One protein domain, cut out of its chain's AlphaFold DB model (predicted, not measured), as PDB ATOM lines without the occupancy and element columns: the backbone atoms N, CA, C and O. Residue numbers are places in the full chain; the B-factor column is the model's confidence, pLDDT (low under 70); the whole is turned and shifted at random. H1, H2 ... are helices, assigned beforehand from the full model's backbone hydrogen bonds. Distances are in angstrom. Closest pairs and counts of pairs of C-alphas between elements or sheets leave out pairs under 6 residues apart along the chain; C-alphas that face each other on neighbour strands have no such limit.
ATOM      1  N   ARG A 104     -36.768   7.176 -16.061       75.19
ATOM      2  CA  ARG A 104     -37.614   6.165 -15.444       75.19
ATOM      3  C   ARG A 104     -38.335   5.333 -16.503       75.19
ATOM      4  O   ARG A 104     -38.294   4.113 -16.385       75.19
ATOM      5  N   GLY A 105     -38.946   5.945 -17.513       79.44
ATOM      6  CA  GLY A 105     -39.575   5.244 -18.639       79.44
ATOM      7  C   GLY A 105     -38.599   4.318 -19.364       79.44
ATOM      8  O   GLY A 105     -38.827   3.112 -19.433       79.44
ATOM      9  N   LEU A 106     -37.445   4.849 -19.766       78.69
ATOM     10  CA  LEU A 106     -36.396   4.087 -20.450       78.69
ATOM     11  C   LEU A 106     -35.864   2.920 -19.593       78.69
ATOM     12  O   LEU A 106     -35.726   1.797 -20.076       78.69
ATOM     13  N   LEU A 107     -35.607   3.141 -18.300       78.69
ATOM     14  CA  LEU A 107     -35.180   2.071 -17.389       78.69
ATOM     15  C   LEU A 107     -36.281   1.033 -17.144       78.69
ATOM     16  O   LEU A 107     -35.971  -0.138 -16.937       78.69
ATOM     17  N   THR A 108     -37.552   1.440 -17.172       83.06
ATOM     18  CA  THR A 108     -38.699   0.532 -17.024       83.06
ATOM     19  C   THR A 108     -38.822  -0.385 -18.240       83.06
ATOM     20  O   THR A 108     -38.984  -1.593 -18.078       83.06
ATOM     21  N   GLU A 109     -38.688   0.158 -19.451       82.56
ATOM     22  CA  GLU A 109     -38.673  -0.626 -20.692       82.56
ATOM     23  C   GLU A 109     -37.493  -1.601 -20.723       82.56
ATOM     24  O   GLU A 109     -37.665  -2.789 -21.015       82.56
ATOM     25  N   GLN A 110     -36.308  -1.130 -20.333       81.81
ATOM     26  CA  GLN A 110     -35.115  -1.965 -20.257       81.81
ATOM     27  C   GLN A 110     -35.263  -3.092 -19.225       81.81
ATOM     28  O   GLN A 110     -34.892  -4.235 -19.497       81.81
ATOM     29  N   LEU A 111     -35.835  -2.800 -18.051       85.81
ATOM     30  CA  LEU A 111     -36.132  -3.812 -17.040       85.81
ATOM     31  C   LEU A 111     -37.078  -4.881 -17.599       85.81
ATOM     32  O   LEU A 111     -36.770  -6.068 -17.505       85.81
ATOM     33  N   ALA A 112     -38.168  -4.477 -18.253       85.94
ATOM     34  CA  ALA A 112     -39.114  -5.408 -18.866       85.94
ATOM     35  C   ALA A 112     -38.449  -6.287 -19.945       85.94
ATOM     36  O   ALA A 112     -38.701  -7.495 -20.023       85.94
ATOM     37  N   ALA A 113     -37.553  -5.716 -20.757       80.69
ATOM     38  CA  ALA A 113     -36.795  -6.459 -21.762       80.69
ATOM     39  C   ALA A 113     -35.859  -7.508 -21.130       80.69
ATOM     40  O   ALA A 113     -35.821  -8.662 -21.585       80.69
ATOM     41  N   LEU A 114     -35.144  -7.138 -20.064       85.00
ATOM     42  CA  LEU A 114     -34.264  -8.035 -19.308       85.00
ATOM     43  C   LEU A 114     -35.049  -9.145 -18.603       85.00
ATOM     44  O   LEU A 114     -34.643 -10.307 -18.652       85.00
ATOM     45  N   GLU A 115     -36.196  -8.831 -18.005       89.62
ATOM     46  CA  GLU A 115     -37.086  -9.819 -17.392       89.62
ATOM     47  C   GLU A 115     -37.595 -10.830 -18.424       89.62
ATOM     48  O   GLU A 115     -37.525 -12.043 -18.195       89.62
ATOM     49  N   ALA A 116     -38.019 -10.362 -19.602       81.69
ATOM     50  CA  ALA A 116     -38.430 -11.230 -20.700       81.69
ATOM     51  C   ALA A 116     -37.276 -12.120 -21.192       81.69
ATOM     52  O   ALA A 116     -37.478 -13.299 -21.498       81.69
ATOM     53  N   GLN A 117     -36.051 -11.593 -21.255       82.62
ATOM     54  CA  GLN A 117     -34.865 -12.386 -21.576       82.62
ATOM     55  C   GLN A 117     -34.561 -13.430 -20.501       82.62
ATOM     56  O   GLN A 117     -34.263 -14.576 -20.842       82.62
ATOM     57  N   ALA A 118     -34.692 -13.078 -19.224       89.38
ATOM     58  CA  ALA A 118     -34.511 -14.007 -18.119       89.38
ATOM     59  C   ALA A 118     -35.533 -15.153 -18.173       89.38
ATOM     60  O   ALA A 118     -35.162 -16.302 -17.946       89.38
ATOM     61  N   VAL A 119     -36.795 -14.881 -18.535       89.69
ATOM     62  CA  VAL A 119     -37.805 -15.934 -18.768       89.69
ATOM     63  C   VAL A 119     -37.334 -16.900 -19.854       89.69
ATOM     64  O   VAL A 119     -37.310 -18.107 -19.617       89.69
ATOM     65  N   ARG A 120     -36.895 -16.385 -21.010       81.12
ATOM     66  CA  ARG A 120     -36.398 -17.224 -22.113       81.12
ATOM     67  C   ARG A 120     -35.204 -18.080 -21.690       81.12
ATOM     68  O   ARG A 120     -35.192 -19.278 -21.943       81.12
ATOM     69  N   LEU A 121     -34.224 -17.492 -21.005       86.75
ATOM     70  CA  LEU A 121     -33.052 -18.228 -20.522       86.75
ATOM     71  C   LEU A 121     -33.432 -19.312 -19.508       86.75
ATOM     72  O   LEU A 121     -32.910 -20.419 -19.585       86.75
ATOM     73  N   ARG A 122     -34.378 -19.039 -18.602       91.31
ATOM     74  CA  ARG A 122     -34.902 -20.049 -17.670       91.31
ATOM     75  C   ARG A 122     -35.561 -21.221 -18.397       91.31
ATOM     76  O   ARG A 122     -35.365 -22.355 -17.973       91.31
ATOM     77  N   HIS A 123     -36.294 -20.972 -19.484       84.44
ATOM     78  CA  HIS A 123     -36.875 -22.045 -20.298       84.44
ATOM     79  C   HIS A 123     -35.786 -22.920 -20.922       84.44
ATOM     80  O   HIS A 123     -35.832 -24.139 -20.781       84.44
ATOM     81  N   VAL A 124     -34.756 -22.310 -21.514       81.56
ATOM     82  CA  VAL A 124     -33.618 -23.049 -22.084       81.56
ATOM     83  C   VAL A 124     -32.906 -23.875 -21.012       81.56
ATOM     84  O   VAL A 124     -32.662 -25.061 -21.221       81.56
ATOM     85  N   ILE A 125     -32.625 -23.291 -19.842       88.94
ATOM     86  CA  ILE A 125     -32.019 -24.005 -18.705       88.94
ATOM     87  C   ILE A 125     -32.884 -25.203 -18.301       88.94
ATOM     88  O   ILE A 125     -32.365 -26.305 -18.116       88.94
ATOM     89  N   HIS A 126     -34.200 -25.014 -18.197       85.44
ATOM     90  CA  HIS A 126     -35.130 -26.088 -17.869       85.44
ATOM     91  C   HIS A 126     -35.113 -27.205 -18.924       85.44
ATOM     92  O   HIS A 126     -35.043 -28.381 -18.566       85.44
ATOM     93  N   HIS A 127     -35.137 -26.855 -20.213       79.50
ATOM     94  CA  HIS A 127     -35.107 -27.815 -21.316       79.50
ATOM     95  C   HIS A 127     -33.806 -28.613 -21.352       79.50
ATOM     96  O   HIS A 127     -33.850 -29.842 -21.393       79.50
ATOM     97  N   VAL A 128     -32.657 -27.944 -21.250       84.12
ATOM     98  CA  VAL A 128     -31.349 -28.608 -21.178       84.12
ATOM     99  C   VAL A 128     -31.276 -29.516 -19.950       84.12
ATOM    100  O   VAL A 128     -30.882 -30.672 -20.070       84.12
ATOM    101  N   GLY A 129     -31.732 -29.049 -18.785       87.19
ATOM    102  CA  GLY A 129     -31.772 -29.865 -17.571       87.19
ATOM    103  C   GLY A 129     -32.672 -31.099 -17.696       87.19
ATOM    104  O   GLY A 129     -32.328 -32.166 -17.194       87.19
ATOM    105  N   ALA A 130     -33.814 -30.989 -18.381       81.12
ATOM    106  CA  ALA A 130     -34.693 -32.125 -18.652       81.12
ATOM    107  C   ALA A 130     -34.063 -33.132 -19.624       81.12
ATOM    108  O   ALA A 130     -34.242 -34.336 -19.455       81.12
ATOM    109  N   LEU A 131     -33.319 -32.652 -20.620       78.12
ATOM    110  CA  LEU A 131     -32.593 -33.509 -21.554       78.12
ATOM    111  C   LEU A 131     -31.462 -34.273 -20.868       78.12
ATOM    112  O   LEU A 131     -31.338 -35.470 -21.097       78.12
ATOM    113  N   LEU A 132     -30.690 -33.609 -20.004       84.25
ATOM    114  CA  LEU A 132     -29.622 -34.255 -19.238       84.25
ATOM    115  C   LEU A 132     -30.168 -35.392 -18.370       84.25
ATOM    116  O   LEU A 132     -29.687 -36.510 -18.491       84.25
ATOM    117  N   ARG A 133     -31.256 -35.158 -17.620       83.31
ATOM    118  CA  ARG A 133     -31.903 -36.215 -16.818       83.31
ATOM    119  C   ARG A 133     -32.297 -37.438 -17.653       83.31
ATOM    120  O   ARG A 133     -32.042 -38.560 -17.251       83.31
ATOM    121  N   ARG A 134     -32.857 -37.231 -18.851       72.81
ATOM    122  CA  ARG A 134     -33.233 -38.338 -19.752       72.81
ATOM    123  C   ARG A 134     -32.030 -39.131 -20.270       72.81
ATOM    124  O   ARG A 134     -32.153 -40.330 -20.500       72.81
ATOM    125  N   LEU A 135     -30.899 -38.463 -20.497       75.38
ATOM    126  CA  LEU A 135     -29.656 -39.131 -20.883       75.38
ATOM    127  C   LEU A 135     -29.085 -39.942 -19.712       75.38
ATOM    128  O   LEU A 135     -28.657 -41.074 -19.930       75.38
ATOM    129  N   ASP A 136     -29.151 -39.403 -18.492       79.38
ATOM    130  CA  ASP A 136     -28.737 -40.096 -17.265       79.38
ATOM    131  C   ASP A 136     -29.618 -41.332 -16.977       79.38
ATOM    132  O   ASP A 136     -29.111 -42.362 -16.534       79.38
ATOM    133  N   ASP A 137     -30.913 -41.276 -17.314       80.38
ATOM    134  CA  ASP A 137     -31.883 -42.376 -17.160       80.38
ATOM    135  C   ASP A 137     -31.754 -43.489 -18.236       80.38
ATOM    136  O   ASP A 137     -32.530 -44.448 -18.248       80.38
ATOM    137  N   GLY A 138     -30.771 -43.404 -19.143       69.31
ATOM    138  CA  GLY A 138     -30.375 -44.512 -20.020       69.31
ATOM    139  C   GLY A 138     -31.065 -44.628 -21.390       69.31
ATOM    140  O   GLY A 138     -30.902 -45.664 -22.035       69.31
ATOM    141  N   CYS A 139     -31.794 -43.616 -21.889       46.81
ATOM    142  CA  CYS A 139     -32.233 -43.526 -23.304       46.81
ATOM    143  C   CYS A 139     -32.745 -42.098 -23.642       46.81
ATOM    144  O   CYS A 139     -33.638 -41.611 -22.939       46.81
ATOM    145  N   PRO A 140     -32.285 -41.447 -24.747       57.41
ATOM    146  CA  PRO A 140     -32.307 -42.100 -26.056       57.41
ATOM    147  C   PRO A 140     -31.131 -41.915 -27.022       57.41
ATOM    148  O   PRO A 140     -30.313 -41.009 -26.894       57.41
ATOM    149  N   ASP A 141     -31.110 -42.805 -28.028       67.75
ATOM    150  CA  ASP A 141     -30.358 -42.688 -29.286       67.75
ATOM    151  C   ASP A 141     -30.350 -41.231 -29.776       67.75
ATOM    152  O   ASP A 141     -31.375 -40.538 -29.737       67.75
ATOM    153  N   ALA A 142     -29.191 -40.775 -30.259       66.12
ATOM    154  CA  ALA A 142     -28.947 -39.425 -30.758       66.12
ATOM    155  C   ALA A 142     -30.046 -38.930 -31.720       66.12
ATOM    156  O   ALA A 142     -30.346 -37.737 -31.757       66.12
ATOM    157  N   ARG A 143     -30.704 -39.837 -32.452       61.19
ATOM    158  CA  ARG A 143     -31.844 -39.523 -33.321       61.19
ATOM    159  C   ARG A 143     -33.104 -39.070 -32.570       61.19
ATOM    160  O   ARG A 143     -33.678 -38.043 -32.916       61.19
ATOM    161  N   GLN A 144     -33.510 -39.781 -31.520       62.88
ATOM    162  CA  GLN A 144     -34.665 -39.410 -30.684       62.88
ATOM    163  C   GLN A 144     -34.392 -38.142 -29.857       62.88
ATOM    164  O   GLN A 144     -35.310 -37.375 -29.544       62.88
ATOM    165  N   PHE A 145     -33.123 -37.895 -29.520       66.00
ATOM    166  CA  PHE A 145     -32.676 -36.645 -28.910       66.00
ATOM    167  C   PHE A 145     -32.887 -35.448 -29.854       66.00
ATOM    168  O   PHE A 145     -33.493 -34.453 -29.450       66.00
ATOM    169  N   LEU A 146     -32.473 -35.569 -31.120       70.69
ATOM    170  CA  LEU A 146     -32.664 -34.532 -32.143       70.69
ATOM    171  C   LEU A 146     -34.150 -34.271 -32.445       70.69
ATOM    172  O   LEU A 146     -34.561 -33.115 -32.492       70.69
ATOM    173  N   GLU A 147     -34.981 -35.313 -32.535       66.81
ATOM    174  CA  GLU A 147     -36.436 -35.166 -32.722       66.81
ATOM    175  C   GLU A 147     -37.104 -34.441 -31.537       66.81
ATOM    176  O   GLU A 147     -37.976 -33.592 -31.726       66.81
ATOM    177  N   THR A 148     -36.666 -34.701 -30.299       66.88
ATOM    178  CA  THR A 148     -37.195 -33.987 -29.123       66.88
ATOM    179  C   THR A 148     -36.791 -32.505 -29.147       66.88
ATOM    180  O   THR A 148     -37.611 -31.635 -28.841       66.88
ATOM    181  N   LEU A 149     -35.545 -32.198 -29.527       70.88
ATOM    182  CA  LEU A 149     -35.067 -30.820 -29.679       70.88
ATOM    183  C   LEU A 149     -35.853 -30.051 -30.749       70.88
ATOM    184  O   LEU A 149     -36.207 -28.895 -30.526       70.88
ATOM    185  N   GLU A 150     -36.182 -30.689 -31.874       66.75
ATOM    186  CA  GLU A 150     -37.011 -30.094 -32.931       66.75
ATOM    187  C   GLU A 150     -38.425 -29.765 -32.437       66.75
ATOM    188  O   GLU A 150     -38.944 -28.678 -32.708       66.75
ATOM    189  N   VAL A 151     -39.034 -30.661 -31.655       65.00
ATOM    190  CA  VAL A 151     -40.360 -30.435 -31.066       65.00
ATOM    191  C   VAL A 151     -40.324 -29.278 -30.061       65.00
ATOM    192  O   VAL A 151     -41.204 -28.420 -30.105       65.00
ATOM    193  N   MET A 152     -39.301 -29.176 -29.206       61.38
ATOM    194  CA  MET A 152     -39.172 -28.050 -28.265       61.38
ATOM    195  C   MET A 152     -38.906 -26.713 -28.983       61.38
ATOM    196  O   MET A 152     -39.585 -25.722 -28.702       61.38
ATOM    197  N   ALA A 153     -38.022 -26.694 -29.987       66.50
ATOM    198  CA  ALA A 153     -37.735 -25.507 -30.803       66.50
ATOM    199  C   ALA A 153     -38.961 -25.024 -31.607       66.50
ATOM    200  O   ALA A 153     -39.125 -23.828 -31.871       66.50
ATOM    201  N   MET A 154     -39.864 -25.936 -31.976       61.22
ATOM    202  CA  MET A 154     -41.124 -25.612 -32.644       61.22
ATOM    203  C   MET A 154     -42.114 -24.882 -31.716       61.22
ATOM    204  O   MET A 154     -42.830 -23.986 -32.179       61.22
ATOM    205  N   TYR A 155     -42.162 -25.219 -30.422       56.12
ATOM    206  CA  TYR A 155     -43.059 -24.561 -29.462       56.12
ATOM    207  C   TYR A 155     -42.556 -23.171 -29.034       56.12
ATOM    208  O   TYR A 155     -43.364 -22.249 -28.909       56.12
ATOM    209  N   GLU A 156     -41.241 -22.959 -28.933       52.12
ATOM    210  CA  GLU A 156     -40.658 -21.641 -28.621       52.12
ATOM    211  C   GLU A 156     -40.798 -20.628 -29.781       52.12
ATOM    212  O   GLU A 156     -41.023 -19.430 -29.563       52.12
ATOM    213  N   ASN A 157     -40.759 -21.092 -31.036       51.88
ATOM    214  CA  ASN A 157     -40.956 -20.235 -32.215       51.88
ATOM    215  C   ASN A 157     -42.406 -19.751 -32.389       51.88
ATOM    216  O   ASN A 157     -42.642 -18.686 -32.960       51.88
ATOM    217  N   ARG A 158     -43.396 -20.504 -31.890       46.41
ATOM    218  CA  ARG A 158     -44.808 -20.085 -31.935       46.41
ATOM    219  C   ARG A 158     -45.138 -19.023 -30.887       46.41
ATOM    220  O   ARG A 158     -45.973 -18.166 -31.157       46.41
ATOM    221  N   ALA A 159     -44.450 -19.033 -29.746       43.84
ATOM    222  CA  ALA A 159     -44.589 -18.010 -28.709       43.84
ATOM    223  C   ALA A 159     -43.889 -16.680 -29.060       43.84
ATOM    224  O   ALA A 159     -44.287 -15.631 -28.567       43.84
ATOM    225  N   SER A 160     -42.869 -16.696 -29.925       41.72
ATOM    226  CA  SER A 160     -42.049 -15.516 -30.248       41.72
ATOM    227  C   SER A 160     -42.488 -14.731 -31.493       41.72
ATOM    228  O   SER A 160     -41.794 -13.799 -31.899       41.72
ATOM    229  N   GLY A 161     -43.621 -15.069 -32.123       40.06
ATOM    230  CA  GLY A 161     -44.177 -14.305 -33.253       40.06
ATOM    231  C   GLY A 161     -43.255 -14.192 -34.479       40.06
ATOM    232  O   GLY A 161     -43.532 -13.429 -35.406       40.06
TER     233      GLY A 161
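Overview. This is residues 104 to 161 of the 205 residues of the protein "MerR family transcriptional regulator" of Amycolatopsis bartoniae (UniProt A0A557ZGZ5). Start at Arg 104 and you travel down one long helix, H1, turn sharply, and come back along a shorter helix, H2, so that the two make a narrow V with unequal arms, loosely joined. The free arm is residues 104 to 119 of H1, which stick out beyond H2 and add to the length. The printed part has 58 residues with two named helices, H1 then H2, and no named strand; its class is all helix. It is only just extended, close to loose, with a radius of gyration of the C-alphas of 15.7 A, and it spans 51 by 23 by 10 A.

Arrangement. Look first at H1, residues 104 to 136, and then at H2, residues 142 to 159. They are close but not clearly touching, with 1 pair of C-alphas within 8 A. That closest pair is the C-alphas of Leu 131 and Phe 145, 8.0 A apart. Their lines stand at a shallow tilt of 22 degrees, and they run opposite ways. In H1 every O i to N i+4 pair is within hydrogen-bond range; in H2 13 of 14 are.

Along the chain. Find C-alpha 104 at (-37.614, 6.165, -15.444); from there H1 runs 47.1 A to C-alpha 136 at (-28.737, -40.096, -17.265). H2 begins at Ala 142 and runs 26.6 A to C-alpha 159 at (-44.589, -18.010, -28.709).

Size, cuts and confidence. The two C-alphas farthest apart are those of Arg 104 and Gly 138, 51.4 A. The printed part has no cut, and the link from H1 to H2 is tight, with 5 residues. Without residues 104 to 119, which stand free, the body spans 35 by 20 by 8 A. The mean pLDDT of the printed part is 73.1, and you will find values under 70 at residues 138 to 145, 147 to 148 and 150 to 161.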